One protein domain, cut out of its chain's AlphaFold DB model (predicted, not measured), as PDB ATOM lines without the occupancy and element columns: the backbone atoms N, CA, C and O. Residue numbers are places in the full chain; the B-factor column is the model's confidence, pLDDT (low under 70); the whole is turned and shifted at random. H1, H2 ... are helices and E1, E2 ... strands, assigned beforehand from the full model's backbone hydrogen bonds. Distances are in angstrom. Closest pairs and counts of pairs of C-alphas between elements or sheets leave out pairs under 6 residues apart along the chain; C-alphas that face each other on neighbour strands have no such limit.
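Overview. This is residues 113 to 199 and 373 to 408 of the 538 residues of an uncharacterized protein of Thermococcus profundus (UniProt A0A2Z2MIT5). A twisted six-stranded sheet forms a wall, and over one of its faces lies a two-stranded ribbon, E7 and E8, with the short helix H2 in the link between those two strands. Beyond one end of the sheet a long loop reaches outward, its residues 147 to 152 sticking out, with the small helix H1 after it. The printed part has 123 residues, with named elements in the order E1 E2 E3 H1 E4 E5 E6 E7 H2 E8 E9. The large sheet runs E6 E5 E4 E3 E2 E9 and is mixed, E2 and E9 being parallel and the other pairs antiparallel; the class is mostly strand. The whole is compact, with a radius of gyration of the C-alphas of 15.5 A, yet elongated, spanning 52 by 31 by 19 A.

Arrangement. E1, residues 115 to 117, pairs with no named strand, but its residues 115 to 116 pair antiparallel with residues 142 to 143. It runs on into E2, residues 119 to 126, at 68 degrees. E2 and E3, residues 131 to 139, are a hairpin, with N 123 and O 135 at 2.8 A. H1, residues 159 to 162, is not on the sheet. E4, residues 168 to 175, is antiparallel to E3, with N 134 and O 172 at 2.8 A. E4, E5, residues 180 to 185, and E6, residues 188 to 194, form a meander, each strand the antiparallel neighbour of the one before; N 173 and O 182 are 2.8 A apart, N 190 and O 183 2.9 A. E7, residues 375 to 379, has Pro 379 with its C-alpha 7.3 A from that of Leu 183, the closest pair of E5 and E7. H2, residues 382 to 387, only grazes the sheet with residues 382 to 384. E8, residues 392 to 397, is antiparallel to E7, with N 378 and O 393 at 2.8 A, and E1 and E8 are near each other. E9, residues 403 to 407, is an edge strand parallel to E2, with N 406 and O 122 at 2.8 A. In H2 every O i to N i+4 pair is within hydrogen-bond range; H1 is too short for such a pair, and its one O i to N i+3 pair is within range.

Along the chain. E1 begins at C-alpha 115, (-25.531, -21.059, -11.657). E3 is 25.4 A long, E2 22.9 A and E4 22.8 A. E9 ends at C-alpha 407, (-33.307, 4.071, -7.735).

Size, cuts and confidence. The C-alphas farthest apart, those of Glu 129 and Tyr 152, are 52.4 A apart. Residues 200 to 372 are not printed, and C-alphas 199 and 373 are 15.6 A apart across the cut. The link E3 to H1 is long. The mean pLDDT of the printed part is 81.9, with values under 70 at residues 113 to 114, 144 to 155, 196, 199 and 398 to 401.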
ATOM      1  N   LEU A 113     -28.001 -26.865  -8.324       65.62
ATOM      2  CA  LEU A 113     -27.729 -26.271  -9.625       65.62
ATOM      3  C   LEU A 113     -26.861 -25.026  -9.422       65.62
ATOM      4  O   LEU A 113     -27.366 -23.972  -9.053       65.62
ATOM      5  N   GLY A 114     -25.553 -25.166  -9.624       65.12
ATOM      6  CA  GLY A 114     -24.606 -24.070  -9.532       65.12
ATOM      7  C   GLY A 114     -24.752 -23.191 -10.759       65.12
ATOM      8  O   GLY A 114     -24.215 -23.497 -11.816       65.12
ATOM      9  N   LEU A 115     -25.496 -22.101 -10.641       75.88
ATOM     10  CA  LEU A 115     -25.531 -21.059 -11.657       75.88
ATOM     11  C   LEU A 115     -24.779 -19.842 -11.136       75.88
ATOM     12  O   LEU A 115     -24.921 -19.474  -9.973       75.88
ATOM     13  N   VAL A 116     -23.968 -19.224 -11.988       79.38
ATOM     14  CA  VAL A 116     -23.206 -18.027 -11.648       79.38
ATOM     15  C   VAL A 116     -23.530 -16.872 -12.562       79.38
ATOM     16  O   VAL A 116     -23.650 -17.035 -13.774       79.38
ATOM     17  N   THR A 117     -23.593 -15.676 -11.996       80.56
ATOM     18  CA  THR A 117     -23.663 -14.429 -12.756       80.56
ATOM     19  C   THR A 117     -22.891 -13.313 -12.055       80.56
ATOM     20  O   THR A 117     -22.579 -13.392 -10.865       80.56
ATOM     21  N   ARG A 118     -22.546 -12.284 -12.831       78.88
ATOM     22  CA  ARG A 118     -21.988 -11.008 -12.358       78.88
ATOM     23  C   ARG A 118     -22.884  -9.812 -12.690       78.88
ATOM     24  O   ARG A 118     -22.561  -8.690 -12.324       78.88
ATOM     25  N   ASN A 119     -23.983 -10.044 -13.405       83.69
ATOM     26  CA  ASN A 119     -24.807  -8.990 -13.981       83.69
ATOM     27  C   ASN A 119     -26.195  -9.041 -13.355       83.69
ATOM     28  O   ASN A 119     -27.163  -9.469 -13.984       83.69
ATOM     29  N   ILE A 120     -26.274  -8.614 -12.095       88.44
ATOM     30  CA  ILE A 120     -27.548  -8.439 -11.404       88.44
ATOM     31  C   ILE A 120     -27.858  -6.957 -11.319       88.44
ATOM     32  O   ILE A 120     -27.081  -6.183 -10.765       88.44
ATOM     33  N   THR A 121     -29.000  -6.558 -11.871       90.31
ATOM     34  CA  THR A 121     -29.509  -5.192 -11.755       90.31
ATOM     35  C   THR A 121     -30.860  -5.207 -11.059       90.31
ATOM     36  O   THR A 121     -31.767  -5.904 -11.507       90.31
ATOM     37  N   ILE A 122     -31.013  -4.409 -10.005       89.69
ATOM     38  CA  ILE A 122     -32.303  -4.141  -9.366       89.69
ATOM     39  C   ILE A 122     -32.666  -2.681  -9.640       89.69
ATOM     40  O   ILE A 122     -31.958  -1.774  -9.205       89.69
ATOM     41  N   GLU A 123     -33.743  -2.440 -10.383       90.69
ATOM     42  CA  GLU A 123     -34.235  -1.095 -10.698       90.69
ATOM     43  C   GLU A 123     -35.551  -0.814  -9.968       90.69
ATOM     44  O   GLU A 123     -36.515  -1.555 -10.147       90.69
ATOM     45  N   TYR A 124     -35.607   0.280  -9.210       87.81
ATOM     46  CA  TYR A 124     -36.809   0.794  -8.549       87.81
ATOM     47  C   TYR A 124     -37.346   1.989  -9.335       87.81
ATOM     48  O   TYR A 124     -36.611   2.949  -9.576       87.81
ATOM     49  N   LYS A 125     -38.619   1.947  -9.735       89.69
ATOM     50  CA  LYS A 125     -39.299   3.034 -10.456       89.69
ATOM     51  C   LYS A 125     -40.655   3.319  -9.835       89.69
ATOM     52  O   LYS A 125     -41.366   2.391  -9.444       89.69
ATOM     53  N   ARG A 126     -41.061   4.590  -9.794       87.75
ATOM     54  CA  ARG A 126     -42.430   4.931  -9.400       87.75
ATOM     55  C   ARG A 126     -43.412   4.389 -10.442       87.75
ATOM     56  O   ARG A 126     -43.317   4.731 -11.616       87.75
ATOM     57  N   TYR A 127     -44.355   3.548 -10.015       87.44
ATOM     58  CA  TYR A 127     -45.431   3.074 -10.892       87.44
ATOM     59  C   TYR A 127     -46.656   3.984 -10.787       87.44
ATOM     60  O   TYR A 127     -47.199   4.428 -11.792       87.44
ATOM     61  N   ASN A 128     -47.071   4.296  -9.557       88.38
ATOM     62  CA  ASN A 128     -48.091   5.300  -9.259       88.38
ATOM     63  C   ASN A 128     -47.884   5.855  -7.835       88.38
ATOM     64  O   ASN A 128     -46.781   5.803  -7.295       88.38
ATOM     65  N   GLU A 129     -48.906   6.456  -7.225       84.12
ATOM     66  CA  GLU A 129     -48.797   7.009  -5.866       84.12
ATOM     67  C   GLU A 129     -48.641   5.932  -4.785       84.12
ATOM     68  O   GLU A 129     -47.955   6.147  -3.785       84.12
ATOM     69  N   THR A 130     -49.245   4.763  -5.002       85.88
ATOM     70  CA  THR A 130     -49.326   3.669  -4.026       85.88
ATOM     71  C   THR A 130     -48.252   2.607  -4.231       85.88
ATOM     72  O   THR A 130     -47.837   1.966  -3.266       85.88
ATOM     73  N   TYR A 131     -47.815   2.401  -5.471       88.19
ATOM     74  CA  TYR A 131     -46.968   1.284  -5.860       88.19
ATOM     75  C   TYR A 131     -45.656   1.728  -6.509       88.19
ATOM     76  O   TYR A 131     -45.608   2.665  -7.311       88.19
ATOM     77  N   GLU A 132     -44.614   0.965  -6.211       88.75
ATOM     78  CA  GLU A 132     -43.319   0.988  -6.881       88.75
ATOM     79  C   GLU A 132     -43.185  -0.259  -7.758       88.75
ATOM     80  O   GLU A 132     -43.632  -1.348  -7.394       88.75
ATOM     81  N   LEU A 133     -42.595  -0.091  -8.938       92.44
ATOM     82  CA  LEU A 133     -42.210  -1.187  -9.813       92.44
ATOM     83  C   LEU A 133     -40.735  -1.494  -9.573       92.44
ATOM     84  O   LEU A 133     -39.872  -0.656  -9.841       92.44
ATOM     85  N   VAL A 134     -40.458  -2.708  -9.115       91.88
ATOM     86  CA  VAL A 134     -39.107  -3.224  -8.930       91.88
ATOM     87  C   VAL A 134     -38.818  -4.267  -9.996       91.88
ATOM     88  O   VAL A 134     -39.518  -5.269 -10.116       91.88
ATOM     89  N   THR A 135     -37.795  -4.012 -10.804       94.69
ATOM     90  CA  THR A 135     -37.344  -4.908 -11.871       94.69
ATOM     91  C   THR A 135     -36.002  -5.504 -11.485       94.69
ATOM     92  O   THR A 135     -35.019  -4.774 -11.380       94.69
ATOM     93  N   VAL A 136     -35.947  -6.820 -11.305       93.56
ATOM     94  CA  VAL A 136     -34.697  -7.553 -11.103       93.56
ATOM     95  C   VAL A 136     -34.313  -8.241 -12.403       93.56
ATOM     96  O   VAL A 136     -35.073  -9.053 -12.932       93.56
ATOM     97  N   LYS A 137     -33.130  -7.926 -12.920       94.75
ATOM     98  CA  LYS A 137     -32.534  -8.574 -14.088       94.75
ATOM     99  C   LYS A 137     -31.308  -9.348 -13.657       94.75
ATOM    100  O   LYS A 137     -30.436  -8.790 -12.997       94.75
ATOM    101  N   ILE A 138     -31.258 -10.611 -14.047       92.88
ATOM    102  CA  ILE A 138     -30.118 -11.499 -13.857       92.88
ATOM    103  C   ILE A 138     -29.682 -11.905 -15.255       92.88
ATOM    104  O   ILE A 138     -30.402 -12.635 -15.937       92.88
ATOM    105  N   GLU A 139     -28.546 -11.387 -15.701       90.44
ATOM    106  CA  GLU A 139     -28.092 -11.530 -17.082       90.44
ATOM    107  C   GLU A 139     -26.820 -12.375 -17.161       90.44
ATOM    108  O   GLU A 139     -26.037 -12.439 -16.210       90.44
ATOM    109  N   ASN A 140     -26.587 -13.006 -18.311       87.38
ATOM    110  CA  ASN A 140     -25.372 -13.769 -18.606       87.38
ATOM    111  C   ASN A 140     -25.047 -14.851 -17.561       87.38
ATOM    112  O   ASN A 140     -23.878 -15.032 -17.200       87.38
ATOM    113  N   MET A 141     -26.065 -15.556 -17.059       87.19
ATOM    114  CA  MET A 141     -25.835 -16.705 -16.191       87.19
ATOM    115  C   MET A 141     -25.058 -17.785 -16.936       87.19
ATOM    116  O   MET A 141     -25.246 -18.010 -18.134       87.19
ATOM    117  N   LYS A 142     -24.193 -18.468 -16.198       84.88
ATOM    118  CA  LYS A 142     -23.429 -19.621 -16.658       84.88
ATOM    119  C   LYS A 142     -23.589 -20.751 -15.663       84.88
ATOM    120  O   LYS A 142     -23.743 -20.498 -14.471       84.88
ATOM    121  N   MET A 143     -23.500 -21.983 -16.140       79.88
ATOM    122  CA  MET A 143     -23.269 -23.116 -15.254       79.88
ATOM    123  C   MET A 143     -21.938 -22.889 -14.533       79.88
ATOM    124  O   MET A 143     -20.960 -22.427 -15.123       79.88
ATOM    125  N   TYR A 144     -21.925 -23.163 -13.241       69.50
ATOM    126  CA  TYR A 144     -20.816 -22.950 -12.332       69.50
ATOM    127  C   TYR A 144     -20.668 -24.137 -11.400       69.50
ATOM    128  O   TYR A 144     -21.626 -24.844 -11.097       69.50
ATOM    129  N   TRP A 145     -19.443 -24.350 -10.941       64.19
ATOM    130  CA  TRP A 145     -19.087 -25.496 -10.128       64.19
ATOM    131  C   TRP A 145     -18.821 -25.007  -8.711       64.19
ATOM    132  O   TRP A 145     -17.850 -24.287  -8.471       64.19
ATOM    133  N   SER A 146     -19.684 -25.356  -7.758       49.97
ATOM    134  CA  SER A 146     -19.411 -25.023  -6.362       49.97
ATOM    135  C   SER A 146     -18.172 -25.768  -5.863       49.97
ATOM    136  O   SER A 146     -17.944 -26.921  -6.223       49.97
ATOM    137  N   TYR A 147     -17.380 -25.075  -5.041       45.53
ATOM    138  CA  TYR A 147     -16.242 -25.540  -4.241       45.53
ATOM    139  C   TYR A 147     -15.754 -26.987  -4.499       45.53
ATOM    140  O   TYR A 147     -16.312 -27.968  -4.001       45.53
ATOM    141  N   ALA A 148     -14.608 -27.073  -5.187       42.19
ATOM    142  CA  ALA A 148     -13.747 -28.251  -5.362       42.19
ATOM    143  C   ALA A 148     -14.118 -29.284  -6.448       42.19
ATOM    144  O   ALA A 148     -13.423 -30.294  -6.564       42.19
ATOM    145  N   LEU A 149     -15.123 -29.036  -7.291       46.19
ATOM    146  CA  LEU A 149     -15.386 -29.863  -8.474       46.19
ATOM    147  C   LEU A 149     -14.782 -29.203  -9.724       46.19
ATOM    148  O   LEU A 149     -15.213 -28.134 -10.138       46.19
ATOM    149  N   GLN A 150     -13.731 -29.816 -10.279       50.00
ATOM    150  CA  GLN A 150     -13.145 -29.461 -11.583       50.00
ATOM    151  C   GLN A 150     -14.094 -29.847 -12.738       50.00
ATOM    152  O   GLN A 150     -15.045 -30.590 -12.513       50.00
ATOM    153  N   ASP A 151     -13.765 -29.391 -13.951       48.72
ATOM    154  CA  ASP A 151     -14.472 -29.281 -15.248       48.72
ATOM    155  C   ASP A 151     -15.366 -30.419 -15.783       48.72
ATOM    156  O   ASP A 151     -15.760 -30.415 -16.949       48.72
ATOM    157  N   TYR A 152     -15.697 -31.415 -14.976       53.06
ATOM    158  CA  TYR A 152     -16.071 -32.734 -15.461       53.06
ATOM    159  C   TYR A 152     -17.563 -33.071 -15.367       53.06
ATOM    160  O   TYR A 152     -17.989 -34.021 -16.017       53.06
ATOM    161  N   VAL A 153     -18.354 -32.328 -14.585       59.12
ATOM    162  CA  VAL A 153     -19.790 -32.623 -14.385       59.12
ATOM    163  C   VAL A 153     -20.667 -31.942 -15.440       59.12
ATOM    164  O   VAL A 153     -21.565 -32.563 -16.002       59.12
ATOM    165  N   TYR A 154     -20.365 -30.683 -15.761       63.59
ATOM    166  CA  TYR A 154     -21.061 -29.900 -16.784       63.59
ATOM    167  C   TYR A 154     -20.033 -29.305 -17.758       63.59
ATOM    168  O   TYR A 154     -19.587 -28.174 -17.554       63.59
ATOM    169  N   PRO A 155     -19.623 -30.047 -18.805       62.75
ATOM    170  CA  PRO A 155     -18.576 -29.603 -19.731       62.75
ATOM    171  C   PRO A 155     -19.001 -28.380 -20.553       62.75
ATOM    172  O   PRO A 155     -18.166 -27.587 -20.981       62.75
ATOM    173  N   ASN A 156     -20.309 -28.210 -20.767       74.69
ATOM    174  CA  ASN A 156     -20.866 -26.989 -21.329       74.69
ATOM    175  C   ASN A 156     -21.230 -26.018 -20.197       74.69
ATOM    176  O   ASN A 156     -21.957 -26.400 -19.281       74.69
ATOM    177  N   LEU A 157     -20.750 -24.775 -20.270       79.81
ATOM    178  CA  LEU A 157     -21.071 -23.726 -19.296       79.81
ATOM    179  C   LEU A 157     -22.343 -22.940 -19.648       79.81
ATOM    180  O   LEU A 157     -22.787 -22.111 -18.857       79.81
ATOM    181  N   THR A 158     -22.922 -23.170 -20.825       86.31
ATOM    182  CA  THR A 158     -24.146 -22.507 -21.281       86.31
ATOM    183  C   THR A 158     -25.371 -23.153 -20.619       86.31
ATOM    184  O   THR A 158     -25.626 -24.332 -20.879       86.31
ATOM    185  N   PRO A 159     -26.150 -22.421 -19.792       86.19
ATOM    186  CA  PRO A 159     -27.310 -22.972 -19.084       86.19
ATOM    187  C   PRO A 159     -28.366 -23.582 -20.013       86.19
ATOM    188  O   PRO A 159     -28.949 -24.617 -19.691       86.19
ATOM    189  N   GLU A 160     -28.558 -22.996 -21.200       89.31
ATOM    190  CA  GLU A 160     -29.564 -23.431 -22.176       89.31
ATOM    191  C   GLU A 160     -29.360 -24.865 -22.647       89.31
ATOM    192  O   GLU A 160     -30.331 -25.541 -22.978       89.31
ATOM    193  N   TYR A 161     -28.113 -25.348 -22.651       85.62
ATOM    194  CA  TYR A 161     -27.804 -26.726 -23.022       85.62
ATOM    195  C   TYR A 161     -28.497 -27.741 -22.099       85.62
ATOM    196  O   TYR A 161     -28.839 -28.837 -22.536       85.62
ATOM    197  N   TYR A 162     -28.748 -27.358 -20.846       80.50
ATOM    198  CA  TYR A 162     -29.427 -28.181 -19.843       80.50
ATOM    199  C   TYR A 162     -30.880 -27.741 -19.605       80.50
ATOM    200  O   TYR A 162     -31.505 -28.179 -18.645       80.50
ATOM    201  N   GLY A 163     -31.427 -26.875 -20.468       86.00
ATOM    202  CA  GLY A 163     -32.800 -26.374 -20.356       86.00
ATOM    203  C   GLY A 163     -32.982 -25.199 -19.391       86.00
ATOM    204  O   GLY A 163     -34.113 -24.762 -19.176       86.00
ATOM    205  N   PHE A 164     -31.899 -24.644 -18.843       87.94
ATOM    206  CA  PHE A 164     -31.961 -23.492 -17.945       87.94
ATOM    207  C   PHE A 164     -31.794 -22.170 -18.714       87.94
ATOM    208  O   PHE A 164     -31.047 -22.103 -19.687       87.94
ATOM    209  N   PRO A 165     -32.461 -21.081 -18.304       91.50
ATOM    210  CA  PRO A 165     -32.271 -19.769 -18.922       91.50
ATOM    211  C   PRO A 165     -30.894 -19.170 -18.580       91.50
ATOM    212  O   PRO A 165     -30.471 -19.247 -17.431       91.50
ATOM    213  N   SER A 166     -30.242 -18.469 -19.518       90.38
ATOM    214  CA  SER A 166     -29.104 -17.572 -19.212       90.38
ATOM    215  C   SER A 166     -29.530 -16.206 -18.676       90.38
ATOM    216  O   SER A 166     -28.740 -15.527 -18.021       90.38
ATOM    217  N   ASN A 167     -30.770 -15.792 -18.945       93.62
ATOM    218  CA  ASN A 167     -31.289 -14.482 -18.570       93.62
ATOM    219  C   ASN A 167     -32.662 -14.606 -17.897       93.62
ATOM    220  O   ASN A 167     -33.599 -15.182 -18.461       93.62
ATOM    221  N   ILE A 168     -32.796 -14.016 -16.712       94.25
ATOM    222  CA  ILE A 168     -34.043 -13.952 -15.943       94.25
ATOM    223  C   ILE A 168     -34.420 -12.485 -15.739       94.25
ATOM    224  O   ILE A 168     -33.587 -11.656 -15.377       94.25
ATOM    225  N   THR A 169     -35.693 -12.156 -15.950       95.62
ATOM    226  CA  THR A 169     -36.266 -10.859 -15.571       95.62
ATOM    227  C   THR A 169     -37.471 -11.081 -14.669       95.62
ATOM    228  O   THR A 169     -38.397 -11.803 -15.029       95.62
ATOM    229  N   ILE A 170     -37.458 -10.449 -13.500       95.38
ATOM    230  CA  ILE A 170     -38.507 -10.533 -12.486       95.38
ATOM    231  C   ILE A 170     -39.053  -9.126 -12.282       95.38
ATOM    232  O   ILE A 170     -38.304  -8.208 -11.958       95.38
ATOM    233  N   ASN A 171     -40.359  -8.961 -12.464       95.38
ATOM    234  CA  ASN A 171     -41.039  -7.685 -12.283       95.38
ATOM    235  C   ASN A 171     -41.980  -7.786 -11.085       95.38
ATOM    236  O   ASN A 171     -42.878  -8.628 -11.066       95.38
ATOM    237  N   LEU A 172     -41.786  -6.920 -10.097       93.75
ATOM    238  CA  LEU A 172     -42.559  -6.883  -8.864       93.75
ATOM    239  C   LEU A 172     -43.229  -5.524  -8.717       93.75
ATOM    240  O   LEU A 172     -42.579  -4.490  -8.798       93.75
ATOM    241  N   LEU A 173     -44.530  -5.530  -8.462       93.00
ATOM    242  CA  LEU A 173     -45.274  -4.347  -8.062       93.00
ATOM    243  C   LEU A 173     -45.431  -4.362  -6.542       93.00
ATOM    244  O   LEU A 173     -46.109  -5.240  -6.014       93.00
ATOM    245  N   ILE A 174     -44.824  -3.409  -5.844       89.75
ATOM    246  CA  ILE A 174     -44.741  -3.387  -4.382       89.75
ATOM    247  C   ILE A 174     -45.522  -2.197  -3.834       89.75
ATOM    248  O   ILE A 174     -45.348  -1.069  -4.289       89.75
ATOM    249  N   ASN A 175     -46.404  -2.440  -2.864       87.44
ATOM    250  CA  ASN A 175     -47.116  -1.373  -2.167       87.44
ATOM    251  C   ASN A 175     -46.159  -0.626  -1.227       87.44
ATOM    252  O   ASN A 175     -45.591  -1.220  -0.315       87.44
ATOM    253  N   ARG A 176     -46.041   0.691  -1.386       78.81
ATOM    254  CA  ARG A 176     -45.109   1.529  -0.613       78.81
ATOM    255  C   ARG A 176     -45.434   1.567   0.880       78.81
ATOM    256  O   ARG A 176     -44.539   1.647   1.711       78.81
ATOM    257  N   LYS A 177     -46.718   1.474   1.235       77.12
ATOM    258  CA  LYS A 177     -47.191   1.546   2.623       77.12
ATOM    259  C   LYS A 177     -47.177   0.196   3.335       77.12
ATOM    260  O   LYS A 177     -47.003   0.180   4.545       77.12
ATOM    261  N   THR A 178     -47.419  -0.911   2.629       76.62
ATOM    262  CA  THR A 178     -47.565  -2.248   3.251       76.62
ATOM    263  C   THR A 178     -46.462  -3.233   2.873       76.62
ATOM    264  O   THR A 178     -46.359  -4.295   3.477       76.62
ATOM    265  N   GLY A 179     -45.652  -2.927   1.862       77.81
ATOM    266  CA  GLY A 179     -44.632  -3.810   1.291       77.81
ATOM    267  C   GLY A 179     -45.099  -5.107   0.681       77.81
ATOM    268  O   GLY A 179     -44.276  -5.892   0.213       77.81
ATOM    269  N   GLU A 180     -46.407  -5.302   0.612       85.19
ATOM    270  CA  GLU A 180     -47.002  -6.377  -0.151       85.19
ATOM    271  C   GLU A 180     -46.628  -6.237  -1.624       85.19
ATOM    272  O   GLU A 180     -46.912  -5.225  -2.275       85.19
ATOM    273  N   GLY A 181     -45.985  -7.278  -2.133       89.00
ATOM    274  CA  GLY A 181     -45.576  -7.392  -3.511       89.00
ATOM    275  C   GLY A 181     -46.491  -8.288  -4.316       89.00
ATOM    276  O   GLY A 181     -47.133  -9.225  -3.829       89.00
ATOM    277  N   TYR A 182     -46.488  -8.009  -5.608       93.38
ATOM    278  CA  TYR A 182     -47.143  -8.814  -6.609       93.38
ATOM    279  C   TYR A 182     -46.180  -9.057  -7.757       93.38
ATOM    280  O   TYR A 182     -45.656  -8.112  -8.343       93.38
ATOM    281  N   LEU A 183     -45.970 -10.321  -8.093       94.38
ATOM    282  CA  LEU A 183     -45.232 -10.720  -9.277       94.38
ATOM    283  C   LEU A 183     -46.077 -10.435 -10.519       94.38
ATOM    284  O   LEU A 183     -47.237 -10.845 -10.595       94.38
ATOM    285  N   LEU A 184     -45.491  -9.725 -11.476       94.12
ATOM    286  CA  LEU A 184     -46.082  -9.473 -12.782       94.12
ATOM    287  C   LEU A 184     -45.578 -10.540 -13.754       94.12
ATOM    288  O   LEU A 184     -44.397 -10.564 -14.100       94.12
ATOM    289  N   ASP A 185     -46.478 -11.415 -14.191       90.88
ATOM    290  CA  ASP A 185     -46.167 -12.560 -15.044       90.88
ATOM    291  C   ASP A 185     -47.134 -12.601 -16.231       90.88
ATOM    292  O   ASP A 185     -48.316 -12.902 -16.073       90.88
ATOM    293  N   ASN A 186     -46.645 -12.232 -17.419       83.94
ATOM    294  CA  ASN A 186     -47.405 -12.233 -18.678       83.94
ATOM    295  C   ASN A 186     -48.791 -11.557 -18.592       83.94
ATOM    296  O   ASN A 186     -49.789 -12.081 -19.078       83.94
ATOM    297  N   GLY A 187     -48.858 -10.384 -17.955       80.38
ATOM    298  CA  GLY A 187     -50.103  -9.620 -17.795       80.38
ATOM    299  C   GLY A 187     -50.974 -10.057 -16.611       80.38
ATOM    300  O   GLY A 187     -51.986  -9.416 -16.338       80.38
ATOM    301  N   ILE A 188     -50.570 -11.090 -15.868       89.25
ATOM    302  CA  ILE A 188     -51.227 -11.530 -14.636       89.25
ATOM    303  C   ILE A 188     -50.459 -10.990 -13.429       89.25
ATOM    304  O   ILE A 188     -49.229 -11.010 -13.377       89.25
ATOM    305  N   LYS A 189     -51.205 -10.510 -12.432       91.31
ATOM    306  CA  LYS A 189     -50.684 -10.052 -11.142       91.31
ATOM    307  C   LYS A 189     -50.862 -11.167 -10.106       91.31
ATOM    308  O   LYS A 189     -51.987 -11.443  -9.698       91.31
ATOM    309  N   LYS A 190     -49.769 -11.797  -9.665       91.69
ATOM    310  CA  LYS A 190     -49.769 -12.855  -8.637       91.69
ATOM    311  C   LYS A 190     -49.305 -12.284  -7.300       91.69
ATOM    312  O   LYS A 190     -48.203 -11.756  -7.215       91.69
ATOM    313  N   TYR A 191     -50.122 -12.388  -6.254       90.69
ATOM    314  CA  TYR A 191     -49.706 -11.992  -4.903       90.69
ATOM    315  C   TYR A 191     -48.554 -12.876  -4.417       90.69
ATOM    316  O   TYR A 191     -48.622 -14.098  -4.544       90.69
ATOM    317  N   VAL A 192     -47.511 -12.255  -3.865       87.62
ATOM    318  CA  VAL A 192     -46.337 -12.959  -3.322       87.62
ATOM    319  C   VAL A 192     -46.053 -12.580  -1.866       87.62
ATOM    320  O   VAL A 192     -44.996 -12.910  -1.352       87.62
ATOM    321  N   GLY A 193     -46.973 -11.907  -1.172       84.38
ATOM    322  CA  GLY A 193     -46.727 -11.424   0.191       84.38
ATOM    323  C   GLY A 193     -45.709 -10.283   0.235       84.38
ATOM    324  O   GLY A 193     -45.433  -9.647  -0.781       84.38
ATOM    325  N   VAL A 194     -45.156  -9.993   1.415       80.88
ATOM    326  CA  VAL A 194     -44.101  -8.975   1.543       80.88
ATOM    327  C   VAL A 194     -42.835  -9.477   0.851       80.88
ATOM    328  O   VAL A 194     -42.482 -10.651   0.960       80.88
ATOM    329  N   THR A 195     -42.153  -8.614   0.105       77.56
ATOM    330  CA  THR A 195     -40.945  -9.004  -0.645       77.56
ATOM    331  C   THR A 195     -39.682  -8.565   0.082       77.56
ATOM    332  O   THR A 195     -39.705  -7.520   0.725       77.56
ATOM    333  N   PRO A 196     -38.553  -9.270  -0.074       69.88
ATOM    334  CA  PRO A 196     -37.287  -8.844   0.522       69.88
ATOM    335  C   PRO A 196     -36.719  -7.545  -0.084       69.88
ATOM    336  O   PRO A 196     -35.653  -7.086   0.288       69.88
ATOM    337  N   LEU A 197     -37.417  -6.906  -1.021       76.62
ATOM    338  CA  LEU A 197     -36.975  -5.656  -1.638       76.62
ATOM    339  C   LEU A 197     -37.575  -4.421  -0.947       76.62
ATOM    340  O   LEU A 197     -37.167  -3.302  -1.239       76.62
ATOM    341  N   TRP A 198     -38.537  -4.613  -0.036       70.88
ATOM    342  CA  TRP A 198     -39.219  -3.527   0.666       70.88
ATOM    343  C   TRP A 198     -39.960  -4.029   1.908       70.88
ATOM    344  O   TRP A 198     -40.639  -5.054   1.848       70.88
ATOM    345  N   ASN A 199     -39.922  -3.293   3.022       63.84
ATOM    346  CA  ASN A 199     -40.769  -3.596   4.178       63.84
ATOM    347  C   ASN A 199     -41.289  -2.329   4.872       63.84
ATOM    348  O   ASN A 199     -40.518  -1.417   5.149       63.84
ATOM    349  N   SER A 373     -25.148  -6.892   0.733       70.31
ATOM    350  CA  SER A 373     -26.116  -7.981   0.881       70.31
ATOM    351  C   SER A 373     -25.475  -9.311   0.491       70.31
ATOM    352  O   SER A 373     -24.866  -9.411  -0.572       70.31
ATOM    353  N   HIS A 374     -25.639 -10.331   1.331       71.25
ATOM    354  CA  HIS A 374     -25.015 -11.635   1.124       71.25
ATOM    355  C   HIS A 374     -25.927 -12.602   0.378       71.25
ATOM    356  O   HIS A 374     -25.450 -13.373  -0.452       71.25
ATOM    357  N   LEU A 375     -27.237 -12.552   0.623       78.12
ATOM    358  CA  LEU A 375     -28.203 -13.507   0.091       78.12
ATOM    359  C   LEU A 375     -29.540 -12.828  -0.227       78.12
ATOM    360  O   LEU A 375     -30.067 -12.102   0.604       78.12
ATOM    361  N   LEU A 376     -30.143 -13.097  -1.386       80.50
ATOM    362  CA  LEU A 376     -31.446 -12.534  -1.771       80.50
ATOM    363  C   LEU A 376     -32.345 -13.602  -2.394       80.50
ATOM    364  O   LEU A 376     -31.976 -14.212  -3.392       80.50
ATOM    365  N   VAL A 377     -33.550 -13.786  -1.850       84.12
ATOM    366  CA  VAL A 377     -34.549 -14.716  -2.402       84.12
ATOM    367  C   VAL A 377     -35.594 -13.969  -3.220       84.12
ATOM    368  O   VAL A 377     -36.138 -12.962  -2.783       84.12
ATOM    369  N   LEU A 378     -35.902 -14.465  -4.413       88.69
ATOM    370  CA  LEU A 378     -36.826 -13.829  -5.347       88.69
ATOM    371  C   LEU A 378     -37.876 -14.829  -5.846       88.69
ATOM    372  O   LEU A 378     -37.531 -15.975  -6.137       88.69
ATOM    373  N   PRO A 379     -39.153 -14.427  -5.980       91.81
ATOM    374  CA  PRO A 379     -40.167 -15.251  -6.632       91.81
ATOM    375  C   PRO A 379     -39.919 -15.335  -8.141       91.81
ATOM    376  O   PRO A 379     -39.525 -14.351  -8.767       91.81
ATOM    377  N   LEU A 380     -40.196 -16.496  -8.739       92.94
ATOM    378  CA  LEU A 380     -39.996 -16.726 -10.169       92.94
ATOM    379  C   LEU A 380     -41.301 -16.588 -10.982       92.94
ATOM    380  O   LEU A 380     -42.321 -17.173 -10.608       92.94
ATOM    381  N   PRO A 381     -41.278 -15.871 -12.127       94.75
ATOM    382  CA  PRO A 381     -42.293 -15.991 -13.178       94.75
ATOM    383  C   PRO A 381     -42.449 -17.433 -13.667       94.75
ATOM    384  O   PRO A 381     -41.466 -18.176 -13.713       94.75
ATOM    385  N   LYS A 382     -43.655 -17.812 -14.105       93.88
ATOM    386  CA  LYS A 382     -44.033 -19.183 -14.481       93.88
ATOM    387  C   LYS A 382     -43.062 -19.823 -15.470       93.88
ATOM    388  O   LYS A 382     -42.623 -20.940 -15.240       93.88
ATOM    389  N   LYS A 383     -42.652 -19.087 -16.509       93.50
ATOM    390  CA  LYS A 383     -41.672 -19.565 -17.502       93.50
ATOM    391  C   LYS A 383     -40.374 -20.063 -16.851       93.50
ATOM    392  O   LYS A 383     -39.827 -21.082 -17.256       93.50
ATOM    393  N   TYR A 384     -39.854 -19.317 -15.879       93.94
ATOM    394  CA  TYR A 384     -38.604 -19.660 -15.201       93.94
ATOM    395  C   TYR A 384     -38.833 -20.696 -14.101       93.94
ATOM    396  O   TYR A 384     -38.004 -21.579 -13.920       93.94
ATOM    397  N   ALA A 385     -39.975 -20.616 -13.415       93.19
ATOM    398  CA  ALA A 385     -40.396 -21.612 -12.441       93.19
ATOM    399  C   ALA A 385     -40.466 -23.018 -13.061       93.19
ATOM    400  O   ALA A 385     -39.954 -23.967 -12.481       93.19
ATOM    401  N   GLU A 386     -41.018 -23.139 -14.270       93.44
ATOM    402  CA  GLU A 386     -41.068 -24.395 -15.025       93.44
ATOM    403  C   GLU A 386     -39.668 -24.873 -15.441       93.44
ATOM    404  O   GLU A 386     -39.350 -26.044 -15.252       93.44
ATOM    405  N   ALA A 387     -38.807 -23.974 -15.933       91.25
ATOM    406  CA  ALA A 387     -37.446 -24.325 -16.355       91.25
ATOM    407  C   ALA A 387     -36.569 -24.848 -15.201       91.25
ATOM    408  O   ALA A 387     -35.753 -25.742 -15.397       91.25
ATOM    409  N   PHE A 388     -36.744 -24.300 -13.997       87.75
ATOM    410  CA  PHE A 388     -36.007 -24.711 -12.799       87.75
ATOM    411  C   PHE A 388     -36.758 -25.716 -11.917       87.75
ATOM    412  O   PHE A 388     -36.259 -26.071 -10.849       87.75
ATOM    413  N   ASN A 389     -37.978 -26.111 -12.292       89.62
ATOM    414  CA  ASN A 389     -38.901 -26.825 -11.406       89.62
ATOM    415  C   ASN A 389     -38.987 -26.189  -9.993       89.62
ATOM    416  O   ASN A 389     -39.021 -26.881  -8.978       89.62
ATOM    417  N   ALA A 390     -38.955 -24.855  -9.918       89.88
ATOM    418  CA  ALA A 390     -38.744 -24.084  -8.693       89.88
ATOM    419  C   ALA A 390     -39.801 -22.996  -8.519       89.88
ATOM    420  O   ALA A 390     -40.356 -22.490  -9.486       89.88
ATOM    421  N   THR A 391     -40.058 -22.580  -7.280       90.44
ATOM    422  CA  THR A 391     -40.945 -21.433  -7.002       90.44
ATOM    423  C   THR A 391     -40.154 -20.150  -6.772       90.44
ATOM    424  O   THR A 391     -40.602 -19.059  -7.141       90.44
ATOM    425  N   TYR A 392     -38.961 -20.282  -6.194       88.50
ATOM    426  CA  TYR A 392     -38.099 -19.162  -5.853       88.50
ATOM    427  C   TYR A 392     -36.670 -19.397  -6.329       88.50
ATOM    428  O   TYR A 392     -36.262 -20.515  -6.642       88.50
ATOM    429  N   LEU A 393     -35.907 -18.313  -6.359       86.94
ATOM    430  CA  LEU A 393     -34.492 -18.292  -6.683       86.94
ATOM    431  C   LEU A 393     -33.749 -17.591  -5.553       86.94
ATOM    432  O   LEU A 393     -34.091 -16.461  -5.213       86.94
ATOM    433  N   MET A 394     -32.739 -18.236  -4.982       83.50
ATOM    434  CA  MET A 394     -31.841 -17.634  -4.005       83.50
ATOM    435  C   MET A 394     -30.528 -17.250  -4.674       83.50
ATOM    436  O   MET A 394     -29.860 -18.078  -5.284       83.50
ATOM    437  N   LEU A 395     -30.163 -15.987  -4.541       82.12
ATOM    438  CA  LEU A 395     -28.908 -15.410  -4.997       82.12
ATOM    439  C   LEU A 395     -27.952 -15.336  -3.812       82.12
ATOM    440  O   LEU A 395     -28.364 -14.876  -2.756       82.12
ATOM    441  N   ASN A 396     -26.703 -15.757  -3.983       79.00
ATOM    442  CA  ASN A 396     -25.650 -15.700  -2.975       79.00
ATOM    443  C   ASN A 396     -24.433 -14.953  -3.508       79.00
ATOM    444  O   ASN A 396     -23.746 -15.431  -4.409       79.00
ATOM    445  N   PHE A 397     -24.185 -13.780  -2.940       77.25
ATOM    446  CA  PHE A 397     -23.176 -12.821  -3.351       77.25
ATOM    447  C   PHE A 397     -21.858 -13.089  -2.599       77.25
ATOM    448  O   PHE A 397     -21.713 -12.783  -1.418       77.25
ATOM    449  N   VAL A 398     -20.864 -13.640  -3.298       68.12
ATOM    450  CA  VAL A 398     -19.563 -14.072  -2.739       68.12
ATOM    451  C   VAL A 398     -18.516 -12.937  -2.747       68.12
ATOM    452  O   VAL A 398     -17.356 -13.135  -2.401       68.12
ATOM    453  N   GLY A 399     -18.896 -11.714  -3.137       64.56
ATOM    454  CA  GLY A 399     -17.990 -10.564  -3.137       64.56
ATOM    455  C   GLY A 399     -18.666  -9.223  -3.451       64.56
ATOM    456  O   GLY A 399     -19.825  -9.204  -3.879       64.56
ATOM    457  N   PRO A 400     -17.942  -8.102  -3.260       61.81
ATOM    458  CA  PRO A 400     -18.444  -6.756  -3.546       61.81
ATOM    459  C   PRO A 400     -18.685  -6.547  -5.052       61.81
ATOM    460  O   PRO A 400     -18.125  -7.267  -5.878       61.81
ATOM    461  N   HIS A 401     -19.500  -5.550  -5.418       64.50
ATOM    462  CA  HIS A 401     -19.812  -5.168  -6.814       64.50
ATOM    463  C   HIS A 401     -20.476  -6.255  -7.680       64.50
ATOM    464  O   HIS A 401     -20.378  -6.249  -8.905       64.50
ATOM    465  N   THR A 402     -21.166  -7.205  -7.057       71.44
ATOM    466  CA  THR A 402     -21.917  -8.276  -7.733       71.44
ATOM    467  C   THR A 402     -23.324  -7.862  -8.181       71.44
ATOM    468  O   THR A 402     -23.970  -8.571  -8.955       71.44
ATOM    469  N   MET A 403     -23.810  -6.720  -7.692       81.69
ATOM    470  CA  MET A 403     -25.151  -6.204  -7.932       81.69
ATOM    471  C   MET A 403     -25.104  -4.694  -8.156       81.69
ATOM    472  O   MET A 403     -24.494  -3.961  -7.388       81.69
ATOM    473  N   THR A 404     -25.815  -4.224  -9.177       85.31
ATOM    474  CA  THR A 404     -26.094  -2.802  -9.390       85.31
ATOM    475  C   THR A 404     -27.518  -2.498  -8.953       85.31
ATOM    476  O   THR A 404     -28.462  -3.143  -9.408       85.31
ATOM    477  N   VAL A 405     -27.695  -1.481  -8.114       81.69
ATOM    478  CA  VAL A 405     -29.027  -1.047  -7.684       81.69
ATOM    479  C   VAL A 405     -29.297   0.371  -8.172       81.69
ATOM    480  O   VAL A 405     -28.536   1.290  -7.877       81.69
ATOM    481  N   LYS A 406     -30.371   0.549  -8.946       85.19
ATOM    482  CA  LYS A 406     -30.787   1.837  -9.510       85.19
ATOM    483  C   LYS A 406     -32.096   2.272  -8.874       85.19
ATOM    484  O   LYS A 406     -33.066   1.521  -8.893       85.19
ATOM    485  N   TYR A 407     -32.131   3.500  -8.379       78.31
ATOM    486  CA  TYR A 407     -33.307   4.071  -7.735       78.31
ATOM    487  C   TYR A 407     -33.796   5.285  -8.513       78.31
ATOM    488  O   TYR A 407     -32.994   6.100  -8.969       78.31
ATOM    489  N   ASP A 408     -35.111   5.400  -8.650       76.62
ATOM    490  CA  ASP A 408     -35.760   6.631  -9.073       76.62
ATOM    491  C   ASP A 408     -35.567   7.701  -7.978       76.62
ATOM    492  O   ASP A 408     -36.016   7.498  -6.850       76.62
TER     493      ASP A 408